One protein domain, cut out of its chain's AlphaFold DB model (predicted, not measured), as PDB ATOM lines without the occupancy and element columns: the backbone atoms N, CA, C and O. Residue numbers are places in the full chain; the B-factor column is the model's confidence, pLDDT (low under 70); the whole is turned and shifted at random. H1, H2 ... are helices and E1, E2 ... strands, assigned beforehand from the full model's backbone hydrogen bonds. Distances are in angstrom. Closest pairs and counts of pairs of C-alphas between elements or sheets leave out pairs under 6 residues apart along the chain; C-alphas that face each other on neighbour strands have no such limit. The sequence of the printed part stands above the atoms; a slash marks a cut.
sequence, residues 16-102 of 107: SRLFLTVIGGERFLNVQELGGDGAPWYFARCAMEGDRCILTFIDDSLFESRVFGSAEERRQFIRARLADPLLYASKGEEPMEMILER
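This is residues 16 to 102 of the 107 residues of an uncharacterized protein of Spirochaetes bacterium RBG_13_68_11 (UniProt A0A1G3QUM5). One strongly twisted sheet of five strands makes a wall whose strands' lines turn by 110 degrees from edge to edge; the two short helices, H1 and H2, lie off one end of it, where H2 only grazes the sheet. From H2 a long loop, residues 81 to 96, leads back to the far edge strand, E5. The 87 printed residues hold E1 E2 E3 E4 H1 H2 E5 along the chain; the sheet's order is E1 - E2 - E3 - E4 - E5, all antiparallel, and the class is mixed, helices and strands. The whole is compact, with a radius of gyration of the C-alphas of 13.3 A and spans of 37 by 33 by 27 A.

Find C-alpha 16 at (35.263, 22.312, 206.239), where E1, residues 16 to 23, begins its 21.6 A. Next come E2, residues 26 to 34, 25.6 A; E3, residues 42 to 49, 21.0 A; and E4, residues 52 to 57, 15.8 A. Then look for H1, residues 61 to 64, and H2, residues 71 to 80, 14.4 A. E5, residues 97 to 101, ends at C-alpha 101 (40.377, 22.323, 191.497).

E1 to E4 form a meander, each strand the antiparallel neighbour of the one before, in three hairpins. Look for N 17 and O 32, 2.8 A, between E1 and E2; N 29 and O 44, 2.8 A, between E2 and E3; N 45 and O 56, 2.8 A, between E3 and E4; and N 53 and O 100, 2.8 A, between E4 and E5. H2 only grazes the sheet with residues 75 to 80; its closest C-alphas to E1 are Arg 79 and Ile 23, 5.8 A. H1 is not on the sheet and is apart from H2. In H2 every O i to N i+4 pair is within hydrogen-bond range; H1 is too short for one.

The C-alphas farthest apart, of Gly 69 and Arg 102, are 38.5 A from each other. The printed part has no cut, and the link from H2 to E5 is long, with 16 residues. Residues 35 to 38 have pLDDT under 70.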
ATOM      1  N   SER A  16      35.909  23.627 206.121       73.31
ATOM      2  CA  SER A  16      35.263  22.312 206.239       73.31
ATOM      3  C   SER A  16      36.108  21.342 207.057       73.31
ATOM      4  O   SER A  16      37.338  21.335 206.974       73.31
ATOM      5  N   ARG A  17      35.452  20.483 207.843       81.44
ATOM      6  CA  ARG A  17      36.057  19.275 208.421       81.44
ATOM      7  C   ARG A  17      35.987  18.156 207.397       81.44
ATOM      8  O   ARG A  17      34.940  17.922 206.800       81.44
ATOM      9  N   LEU A  18      37.106  17.457 207.231       84.50
ATOM     10  CA  LEU A  18      37.257  16.390 206.250       84.50
ATOM     11  C   LEU A  18      37.872  15.149 206.898       84.50
ATOM     12  O   LEU A  18      38.943  15.233 207.500       84.50
ATOM     13  N   PHE A  19      37.234  13.990 206.720       87.19
ATOM     14  CA  PHE A  19      37.806  12.689 207.079       87.19
ATOM     15  C   PHE A  19      37.850  11.756 205.874       87.19
ATOM     16  O   PHE A  19      36.815  11.432 205.288       87.19
ATOM     17  N   LEU A  20      39.051  11.279 205.541       90.75
ATOM     18  CA  LEU A  20      39.265  10.314 204.469       90.75
ATOM     19  C   LEU A  20      39.006   8.889 204.966       90.75
ATOM     20  O   LEU A  20      39.580   8.447 205.959       90.75
ATOM     21  N   THR A  21      38.185   8.143 204.233       92.31
ATOM     22  CA  THR A  21      37.968   6.705 204.425       92.31
ATOM     23  C   THR A  21      38.240   5.963 203.123       92.31
ATOM     24  O   THR A  21      37.996   6.487 202.040       92.31
ATOM     25  N   VAL A  22      38.730   4.725 203.215       94.06
ATOM     26  CA  VAL A  22      38.888   3.838 202.054       94.06
ATOM     27  C   VAL A  22      37.928   2.656 202.166       94.06
ATOM     28  O   VAL A  22      37.948   1.912 203.155       94.06
ATOM     29  N   ILE A  23      37.095   2.453 201.146       93.88
ATOM     30  CA  ILE A  23      36.114   1.362 201.073       93.88
ATOM     31  C   ILE A  23      36.281   0.663 199.727       93.88
ATOM     32  O   ILE A  23      36.135   1.279 198.684       93.88
ATOM     33  N   GLY A  24      36.622  -0.629 199.739       92.12
ATOM     34  CA  GLY A  24      36.796  -1.408 198.503       92.12
ATOM     35  C   GLY A  24      37.898  -0.901 197.561       92.12
ATOM     36  O   GLY A  24      37.863  -1.228 196.385       92.12
ATOM     37  N   GLY A  25      38.864  -0.125 198.065       92.81
ATOM     38  CA  GLY A  25      39.920   0.504 197.259       92.81
ATOM     39  C   GLY A  25      39.573   1.911 196.764       92.81
ATOM     40  O   GLY A  25      40.474   2.661 196.397       92.81
ATOM     41  N   GLU A  26      38.302   2.302 196.847       94.44
ATOM     42  CA  GLU A  26      37.818   3.646 196.531       94.44
ATOM     43  C   GLU A  26      37.996   4.586 197.730       94.44
ATOM     44  O   GLU A  26      37.912   4.171 198.894       94.44
ATOM     45  N   ARG A  27      38.256   5.867 197.449       95.12
ATOM     46  CA  ARG A  27      38.428   6.915 198.465       95.12
ATOM     47  C   ARG A  27      37.109   7.631 198.699       95.12
ATOM     48  O   ARG A  27      36.406   7.945 197.749       95.12
ATOM     49  N   PHE A  28      36.826   7.939 199.956       94.62
ATOM     50  CA  PHE A  28      35.642   8.677 200.365       94.62
ATOM     51  C   PHE A  28      36.001   9.789 201.341       94.62
ATOM     52  O   PHE A  28      36.840   9.590 202.223       94.62
ATOM     53  N   LEU A  29      35.333  10.928 201.218       92.50
ATOM     54  CA  LEU A  29      35.421  12.043 202.147       92.50
ATOM     55  C   LEU A  29      34.117  12.155 202.929       92.50
ATOM     56  O   LEU A  29      33.038  12.205 202.346       92.50
ATOM     57  N   ASN A  30      34.233  12.221 204.254       89.19
ATOM     58  CA  ASN A  30      33.181  12.783 205.095       89.19
ATOM     59  C   ASN A  30      33.440  14.282 205.176       89.19
ATOM     60  O   ASN A  30      34.517  14.672 205.633       89.19
ATOM     61  N   VAL A  31      32.489  15.087 204.725       85.69
ATOM     62  CA  VAL A  31      32.588  16.542 204.635       85.69
ATOM     63  C   VAL A  31      31.568  17.159 205.576       85.69
ATOM     64  O   VAL A  31      30.400  16.797 205.535       85.69
ATOM     65  N   GLN A  32      32.000  18.095 206.412       84.31
ATOM     66  CA  GLN A  32      31.101  18.953 207.178       84.31
ATOM     67  C   GLN A  32      31.575  20.392 207.040       84.31
ATOM     68  O   GLN A  32      32.709  20.701 207.411       84.31
ATOM     69  N   GLU A  33      30.710  21.264 206.538       80.19
ATOM     70  CA  GLU A  33      30.971  22.701 206.502       80.19
ATOM     71  C   GLU A  33      30.940  23.291 207.919       80.19
ATOM     72  O   GLU A  33      30.157  22.883 208.781       80.19
ATOM     73  N   LEU A  34      31.831  24.237 208.186       73.19
ATOM     74  CA  LEU A  34      31.948  24.963 209.445       73.19
ATOM     75  C   LEU A  34      31.390  26.369 209.257       73.19
ATOM     76  O   LEU A  34      31.773  27.068 208.327       73.19
ATOM     77  N   GLY A  35      30.532  26.798 210.182       64.06
ATOM     78  CA  GLY A  35      29.926  28.135 210.159       64.06
ATOM     79  C   GLY A  35      28.408  28.135 210.335       64.06
ATOM     80  O   GLY A  35      27.847  29.171 210.673       64.06
ATOM     81  N   GLY A  36      27.754  26.978 210.193       61.59
ATOM     82  CA  GLY A  36      26.351  26.777 210.559       61.59
ATOM     83  C   GLY A  36      26.225  25.883 211.790       61.59
ATOM     84  O   GLY A  36      26.744  24.763 211.796       61.59
ATOM     85  N   ASP A  37      25.533  26.349 212.831       62.50
ATOM     86  CA  ASP A  37      25.112  25.468 213.924       62.50
ATOM     87  C   ASP A  37      24.253  24.336 213.339       62.50
ATOM     88  O   ASP A  37      23.208  24.579 212.737       62.50
ATOM     89  N   GLY A  38      24.714  23.091 213.486       67.69
ATOM     90  CA  GLY A  38      24.001  21.906 212.998       67.69
ATOM     91  C   GLY A  38      24.233  21.527 211.530       67.69
ATOM     92  O   GLY A  38      23.447  20.742 211.004       67.69
ATOM     93  N   ALA A  39      25.287  22.025 210.869       72.06
ATOM     94  CA  ALA A  39      25.603  21.641 209.488       72.06
ATOM     95  C   ALA A  39      25.724  20.104 209.318       72.06
ATOM     96  O   ALA A  39      26.458  19.459 210.090       72.06
ATOM     97  N   PRO A  40      25.016  19.503 208.337       79.81
ATOM     98  CA  PRO A  40      25.000  18.059 208.142       79.81
ATOM     99  C   PRO A  40      26.360  17.538 207.662       79.81
ATOM    100  O   PRO A  40      27.190  18.268 207.118       79.81
ATOM    101  N   TRP A  41      26.590  16.246 207.895       84.19
ATOM    102  CA  TRP A  41      27.716  15.529 207.308       84.19
ATOM    103  C   TRP A  41      27.309  14.990 205.948       84.19
ATOM    104  O   TRP A  41      26.316  14.279 205.850       84.19
ATOM    105  N   TYR A  42      28.138  15.245 204.948       86.00
ATOM    106  CA  TYR A  42      28.029  14.645 203.631       86.00
ATOM    107  C   TYR A  42      29.069  13.548 203.473       86.00
ATOM    108  O   TYR A  42      30.188  13.657 203.986       86.00
ATOM    109  N   PHE A  43      28.732  12.506 202.726       91.38
ATOM    110  CA  PHE A  43      29.664  11.433 202.418       91.38
ATOM    111  C   PHE A  43      29.793  11.280 200.905       91.38
ATOM    112  O   PHE A  43      28.817  10.991 200.222       91.38
ATOM    113  N   ALA A  44      30.995  11.496 200.372       93.31
ATOM    114  CA  ALA A  44      31.233  11.536 198.932       93.31
ATOM    115  C   ALA A  44      32.393  10.632 198.523       93.31
ATOM    116  O   ALA A  44      33.426  10.590 199.196       93.31
ATOM    117  N   ARG A  45      32.251   9.935 197.394       95.25
ATOM    118  CA  ARG A  45      33.372   9.289 196.707       95.25
ATOM    119  C   ARG A  45      34.280  10.368 196.132       95.25
ATOM    120  O   ARG A  45      33.807  11.328 195.549       95.25
ATOM    121  N   CYS A  46      35.582  10.183 196.283       94.62
ATOM    122  CA  CYS A  46      36.616  11.105 195.839       94.62
ATOM    123  C   CYS A  46      37.434  10.460 194.714       94.62
ATOM    124  O   CYS A  46      38.288   9.601 194.973       94.62
ATOM    125  N   ALA A  47      37.215  10.906 193.480       93.31
ATOM    126  CA  ALA A  47      38.015  10.536 192.317       93.31
ATOM    127  C   ALA A  47      38.998  11.660 191.961       93.31
ATOM    128  O   ALA A  47      38.678  12.839 192.081       93.31
ATOM    129  N   MET A  48      40.212  11.295 191.548       91.31
ATOM    130  CA  MET A  48      41.213  12.256 191.080       91.31
ATOM    131  C   MET A  48      41.343  12.140 189.567       91.31
ATOM    132  O   MET A  48      41.672  11.062 189.070       91.31
ATOM    133  N   GLU A  49      41.156  13.249 188.860       90.00
ATOM    134  CA  GLU A  49      41.359  13.364 187.416       90.00
ATOM    135  C   GLU A  49      42.341  14.507 187.142       90.00
ATOM    136  O   GLU A  49      41.993  15.685 187.188       90.00
ATOM    137  N   GLY A  50      43.610  14.164 186.908       87.88
ATOM    138  CA  GLY A  50      44.671  15.164 186.782       87.88
ATOM    139  C   GLY A  50      44.868  15.952 188.082       87.88
ATOM    140  O   GLY A  50      45.256  15.384 189.103       87.88
ATOM    141  N   ASP A  51      44.627  17.260 188.034       86.06
ATOM    142  CA  ASP A  51      44.673  18.184 189.175       86.06
ATOM    143  C   ASP A  51      43.293  18.494 189.777       86.06
ATOM    144  O   ASP A  51      43.187  19.321 190.691       86.06
ATOM    145  N   ARG A  52      42.257  17.797 189.304       87.94
ATOM    146  CA  ARG A  52      40.881  17.907 189.778       87.94
ATOM    147  C   ARG A  52      40.546  16.776 190.732       87.94
ATOM    148  O   ARG A  52      40.936  15.624 190.530       87.94
ATOM    149  N   CYS A  53      39.786  17.110 191.759       89.31
ATOM    150  CA  CYS A  53      39.145  16.163 192.650       89.31
ATOM    151  C   CYS A  53      37.636  16.239 192.408       89.31
ATOM    152  O   CYS A  53      37.026  17.280 192.630       89.31
ATOM    153  N   ILE A  54      37.054  15.149 191.924       91.88
ATOM    154  CA  ILE A  54      35.617  15.023 191.694       91.88
ATOM    155  C   ILE A  54      35.030  14.311 192.906       91.88
ATOM    156  O   ILE A  54      35.422  13.182 193.230       91.88
ATOM    157  N   LEU A  55      34.130  14.998 193.601       92.31
ATOM    158  CA  LEU A  55      33.358  14.447 194.699       92.31
ATOM    159  C   LEU A  55      31.978  14.054 194.191       92.31
ATOM    160  O   LEU A  55      31.198  14.931 193.843       92.31
ATOM    161  N   THR A  56      31.673  12.761 194.194       94.56
ATOM    162  CA  THR A  56      30.338  12.235 193.879       94.56
ATOM    163  C   THR A  56      29.656  11.846 195.187       94.56
ATOM    164  O   THR A  56      30.132  10.946 195.891       94.56
ATOM    165  N   PHE A  57      28.581  12.535 195.555       92.06
ATOM    166  CA  PHE A  57      27.908  12.326 196.840       92.06
ATOM    167  C   PHE A  57      27.134  11.003 196.853       92.06
ATOM    168  O   PHE A  57      26.568  10.594 195.841       92.06
ATOM    169  N   ILE A  58      27.158  10.299 197.987       92.62
ATOM    170  CA  ILE A  58      26.269   9.155 198.202       92.62
ATOM    171  C   ILE A  58      24.860   9.701 198.441       92.62
ATOM    172  O   ILE A  58      24.701  10.682 199.162       92.62
ATOM    173  N   ASP A  59      23.854   9.063 197.846       89.75
ATOM    174  CA  ASP A  59      22.454   9.443 198.030       89.75
ATOM    175  C   ASP A  59      22.017   9.174 199.483       89.75
ATOM    176  O   ASP A  59      21.912   8.022 199.924       89.75
ATOM    177  N   ASP A  60      21.764  10.249 200.233       81.44
ATOM    178  CA  ASP A  60      21.397  10.174 201.647       81.44
ATOM    179  C   ASP A  60      20.047   9.471 201.876       81.44
ATOM    180  O   ASP A  60      19.847   8.830 202.916       81.44
ATOM    181  N   SER A  61      19.153   9.471 200.879       81.81
ATOM    182  CA  SER A  61      17.855   8.784 200.957       81.81
ATOM    183  C   SER A  61      17.998   7.259 201.112       81.81
ATOM    184  O   SER A  61      17.126   6.581 201.676       81.81
ATOM    185  N   LEU A  62      19.142   6.693 200.708       80.62
ATOM    186  CA  LEU A  62      19.480   5.286 200.942       80.62
ATOM    187  C   LEU A  62      19.659   4.971 202.430       80.62
ATOM    188  O   LEU A  62      19.417   3.839 202.853       80.62
ATOM    189  N   PHE A  63      20.102   5.950 203.221       78.94
ATOM    190  CA  PHE A  63      20.296   5.808 204.664       78.94
ATOM    191  C   PHE A  63      19.039   6.172 205.459       78.94
ATOM    192  O   PHE A  63      18.866   5.679 206.570       78.94
ATOM    193  N   GLU A  64      18.131   6.965 204.890       79.56
ATOM    194  CA  GLU A  64      16.803   7.202 205.473       79.56
ATOM    195  C   GLU A  64      15.883   5.986 205.303       79.56
ATOM    196  O   GLU A  64      15.148   5.607 206.216       79.56
ATOM    197  N   SER A  65      15.957   5.325 204.147       78.56
ATOM    198  CA  SER A  65      15.139   4.148 203.823       78.56
ATOM    199  C   SER A  65      15.641   2.843 204.451       78.56
ATOM    200  O   SER A  65      14.936   1.828 204.419       78.56
ATOM    201  N   ARG A  66      16.844   2.839 205.041       79.50
ATOM    202  CA  ARG A  66      17.466   1.646 205.622       79.50
ATOM    203  C   ARG A  66      18.176   1.940 206.938       79.50
ATOM    204  O   ARG A  66      19.140   2.692 206.997       79.50
ATOM    205  N   VAL A  67      17.786   1.212 207.980       82.38
ATOM    206  CA  VAL A  67      18.496   1.219 209.264       82.38
ATOM    207  C   VAL A  67      19.697   0.275 209.191       82.38
ATOM    208  O   VAL A  67      19.551  -0.895 208.842       82.38
ATOM    209  N   PHE A  68      20.879   0.780 209.543       85.25
ATOM    210  CA  PHE A  68      22.096  -0.017 209.695       85.25
ATOM    211  C   PHE A  68      22.336  -0.305 211.176       85.25
ATOM    212  O   PHE A  68      22.383   0.617 211.989       85.25
ATOM    213  N   GLY A  69      22.523  -1.575 211.534       83.62
ATOM    214  CA  GLY A  69      22.774  -2.001 212.912       83.62
ATOM    215  C   GLY A  69      24.195  -1.708 213.397       83.62
ATOM    216  O   GLY A  69      24.469  -1.789 214.593       83.62
ATOM    217  N   SER A  70      25.122  -1.374 212.489       88.44
ATOM    218  CA  SER A  70      26.488  -0.971 212.834       88.44
ATOM    219  C   SER A  70      27.178  -0.177 211.718       88.44
ATOM    220  O   SER A  70      26.793  -0.232 210.547       88.44
ATOM    221  N   ALA A  71      28.268   0.514 212.069       86.75
ATOM    222  CA  ALA A  71      29.127   1.187 211.094       86.75
ATOM    223  C   ALA A  71      29.773   0.209 210.091       86.75
ATOM    224  O   ALA A  71      29.975   0.568 208.931       86.75
ATOM    225  N   GLU A  72      30.068  -1.024 210.517       90.19
ATOM    226  CA  GLU A  72      30.642  -2.059 209.651       90.19
ATOM    227  C   GLU A  72      29.614  -2.581 208.640       90.19
ATOM    228  O   GLU A  72      29.932  -2.719 207.461       90.19
ATOM    229  N   GLU A  73      28.358  -2.777 209.050       91.81
ATOM    230  CA  GLU A  73      27.281  -3.140 208.119       91.81
ATOM    231  C   GLU A  73      27.102  -2.063 207.040       91.81
ATOM    232  O   GLU A  73      27.053  -2.368 205.846       91.81
ATOM    233  N   ARG A  74      27.090  -0.787 207.448       89.44
ATOM    234  CA  ARG A  74      27.039   0.347 206.517       89.44
ATOM    235  C   ARG A  74      28.221   0.326 205.548       89.44
ATOM    236  O   ARG A  74      28.043   0.485 204.342       89.44
ATOM    237  N   ARG A  75      29.431   0.078 206.057       91.06
ATOM    238  CA  ARG A  75      30.644  -0.034 205.237       91.06
ATOM    239  C   ARG A  75      30.535  -1.156 204.205       91.06
ATOM    240  O   ARG A  75      30.912  -0.955 203.050       91.06
ATOM    241  N   GLN A  76      30.031  -2.323 204.598       93.00
ATOM    242  CA  GLN A  76      29.854  -3.466 203.700       93.00
ATOM    243  C   GLN A  76      28.790  -3.198 202.636       93.00
ATOM    244  O   GLN A  76      28.994  -3.541 201.471       93.00
ATOM    245  N   PHE A  77      27.695  -2.531 203.007       92.50
ATOM    246  CA  PHE A  77      26.654  -2.118 202.069       92.50
ATOM    247  C   PHE A  77      27.202  -1.213 200.963       92.50
ATOM    248  O   PHE A  77      26.970  -1.505 199.787       92.50
ATOM    249  N   ILE A  78      27.959  -0.175 201.340       93.00
ATOM    250  CA  ILE A  78      28.613   0.748 200.400       93.00
ATOM    251  C   ILE A  78      29.599  -0.025 199.524       93.00
ATOM    252  O   ILE A  78      29.559   0.072 198.300       93.00
ATOM    253  N   ARG A  79      30.446  -0.866 200.134       94.75
ATOM    254  CA  ARG A  79      31.443  -1.670 199.414       94.75
ATOM    255  C   ARG A  79      30.821  -2.554 198.331       94.75
ATOM    256  O   ARG A  79      31.406  -2.701 197.265       94.75
ATOM    257  N   ALA A  80      29.665  -3.149 198.603       94.25
ATOM    258  CA  ALA A  80      28.972  -4.019 197.656       94.25
ATOM    259  C   ALA A  80      28.338  -3.260 196.474       94.25
ATOM    260  O   ALA A  80      27.963  -3.892 195.492       94.25
ATOM    261  N   ARG A  81      28.208  -1.929 196.568       93.38
ATOM    262  CA  ARG A  81      27.483  -1.069 195.616       93.38
ATOM    263  C   ARG A  81      28.353   0.000 194.966       93.38
ATOM    264  O   ARG A  81      27.831   0.895 194.325       93.38
ATOM    265  N   LEU A  82      29.677  -0.091 195.083       93.56
ATOM    266  CA  LEU A  82      30.583   0.936 194.551       93.56
ATOM    267  C   LEU A  82      30.383   1.218 193.054       93.56
ATOM    268  O   LEU A  82      30.540   2.361 192.634       93.56
ATOM    269  N   ALA A  83      30.039   0.184 192.278       92.00
ATOM    270  CA  ALA A  83      29.762   0.269 190.844       92.00
ATOM    271  C   ALA A  83      28.269   0.452 190.510       92.00
ATOM    272  O   ALA A  83      27.917   0.507 189.335       92.00
ATOM    273  N   ASP A  84      27.394   0.491 191.517       93.19
ATOM    274  CA  ASP A  84      25.956   0.671 191.338       93.19
ATOM    275  C   ASP A  84      25.640   2.175 191.285       93.19
ATOM    276  O   ASP A  84      25.879   2.870 192.275       93.19
ATOM    277  N   PRO A  85      25.100   2.702 190.169       90.56
ATOM    278  CA  PRO A  85      24.714   4.109 190.071       90.56
ATOM    279  C   PRO A  85      23.704   4.526 191.142       90.56
ATOM    280  O   PRO A  85      23.724   5.673 191.581       90.56
ATOM    281  N   LEU A  86      22.880   3.585 191.619       91.50
ATOM    282  CA  LEU A  86      21.894   3.844 192.666       91.50
ATOM    283  C   LEU A  86      22.517   4.148 194.027       91.50
ATOM    284  O   LEU A  86      21.795   4.535 194.933       91.50
ATOM    285  N   LEU A  87      23.832   3.967 194.194       93.31
ATOM    286  CA  LEU A  87      24.543   4.443 195.378       93.31
ATOM    287  C   LEU A  87      24.648   5.978 195.403       93.31
ATOM    288  O   LEU A  87      24.769   6.553 196.479       93.31
ATOM    289  N   TYR A  88      24.632   6.630 194.242       93.06
ATOM    290  CA  TYR A  88      24.965   8.051 194.099       93.06
ATOM    291  C   TYR A  88      23.784   8.923 193.655       93.06
ATOM    292  O   TYR A  88      23.848  10.139 193.792       93.06
ATOM    293  N   ALA A  89      22.723   8.319 193.115       91.19
ATOM    294  CA  ALA A  89      21.483   9.006 192.773       91.19
ATOM    295  C   ALA A  89      20.305   8.037 192.696       91.19
ATOM    296  O   ALA A  89      20.452   6.870 192.316       91.19
ATOM    297  N   SER A  90      19.110   8.552 192.959       88.19
ATOM    298  CA  SER A  90      17.871   7.832 192.715       88.19
ATOM    299  C   SER A  90      17.641   7.574 191.218       88.19
ATOM    300  O   SER A  90      18.209   8.209 190.329       88.19
ATOM    301  N   LYS A  91      16.806   6.575 190.898       86.00
ATOM    302  CA  LYS A  91      16.607   6.140 189.507       86.00
ATOM    303  C   LYS A  91      16.030   7.271 188.646       86.00
ATOM    304  O   LYS A  91      14.874   7.643 188.818       86.00
ATOM    305  N   GLY A  92      16.786   7.685 187.629       85.06
ATOM    306  CA  GLY A  92      16.390   8.751 186.704       85.06
ATOM    307  C   GLY A  92      16.905  10.135 187.100       85.06
ATOM    308  O   GLY A  92      16.641  11.087 186.372       85.06
ATOM    309  N   GLU A  93      17.649  10.229 188.201       87.94
ATOM    310  CA  GLU A  93      18.352  11.434 188.633       87.94
ATOM    311  C   GLU A  93      19.850  11.317 188.331       87.94
ATOM    312  O   GLU A  93      20.403  10.217 188.231       87.94
ATOM    313  N   GLU A  94      20.503  12.463 188.148       88.38
ATOM    314  CA  GLU A  94      21.955  12.526 187.998       88.38
ATOM    315  C   GLU A  94      22.622  12.613 189.378       88.38
ATOM    316  O   GLU A  94      22.109  13.311 190.257       88.38
ATOM    317  N   PRO A  95      23.766  11.932 189.587       90.44
ATOM    318  CA  PRO A  95      24.559  12.092 190.798       90.44
ATOM    319  C   PRO A  95      24.920  13.548 191.045       90.44
ATOM    320  O   PRO A  95      25.350  14.263 190.139       90.44
ATOM    321  N   MET A  96      24.802  13.971 192.299       89.38
ATOM    322  CA  MET A  96      25.351  15.253 192.702       89.38
ATOM    323  C   MET A  96      26.877  15.154 192.693       89.38
ATOM    324  O   MET A  96      27.464  14.318 193.388       89.38
ATOM    325  N   GLU A  97      27.514  16.033 191.923       90.44
ATOM    326  CA  GLU A  97      28.965  16.127 191.832       90.44
ATOM    327  C   GLU A  97      29.462  17.520 192.209       90.44
ATOM    328  O   GLU A  97      28.863  18.539 191.865       90.44
ATOM    329  N   MET A  98      30.594  17.563 192.906       86.19
ATOM    330  CA  MET A  98      31.349  18.784 193.162       86.19
ATOM    331  C   MET A  98      32.774  18.610 192.654       86.19
ATOM    332  O   MET A  98      33.466  17.659 193.020       86.19
ATOM    333  N   ILE A  99      33.227  19.554 191.836       88.06
ATOM    334  CA  ILE A  99      34.578  19.555 191.280       88.06
ATOM    335  C   ILE A  99      35.426  20.537 192.081       88.06
ATOM    336  O   ILE A  99      35.155  21.735 192.116       88.06
ATOM    337  N   LEU A 100      36.469  20.019 192.720       84.06
ATOM    338  CA  LEU A 100      37.468  20.798 193.434       84.06
ATOM    339  C   LEU A 100      38.736  20.868 192.589       84.06
ATOM    340  O   LEU A 100      39.361  19.848 192.293       84.06
ATOM    341  N   GLU A 101      39.141  22.078 192.231       82.94
ATOM    342  CA  GLU A 101      40.377  22.323 191.497       82.94
ATOM    343  C   GLU A 101      41.416  22.962 192.411       82.94
ATOM    344  O   GLU A 101      41.111  23.797 193.270       82.94
ATOM    345  N   ARG A 102      42.683  22.594 192.220       74.56
ATOM    346  CA  ARG A 102      43.767  23.298 192.897       74.56
ATOM    347  C   ARG A 102      43.981  24.654 192.232       74.56
ATOM    348  O   ARG A 102      44.693  24.751 191.236       74.56
TER     349      ARG A 102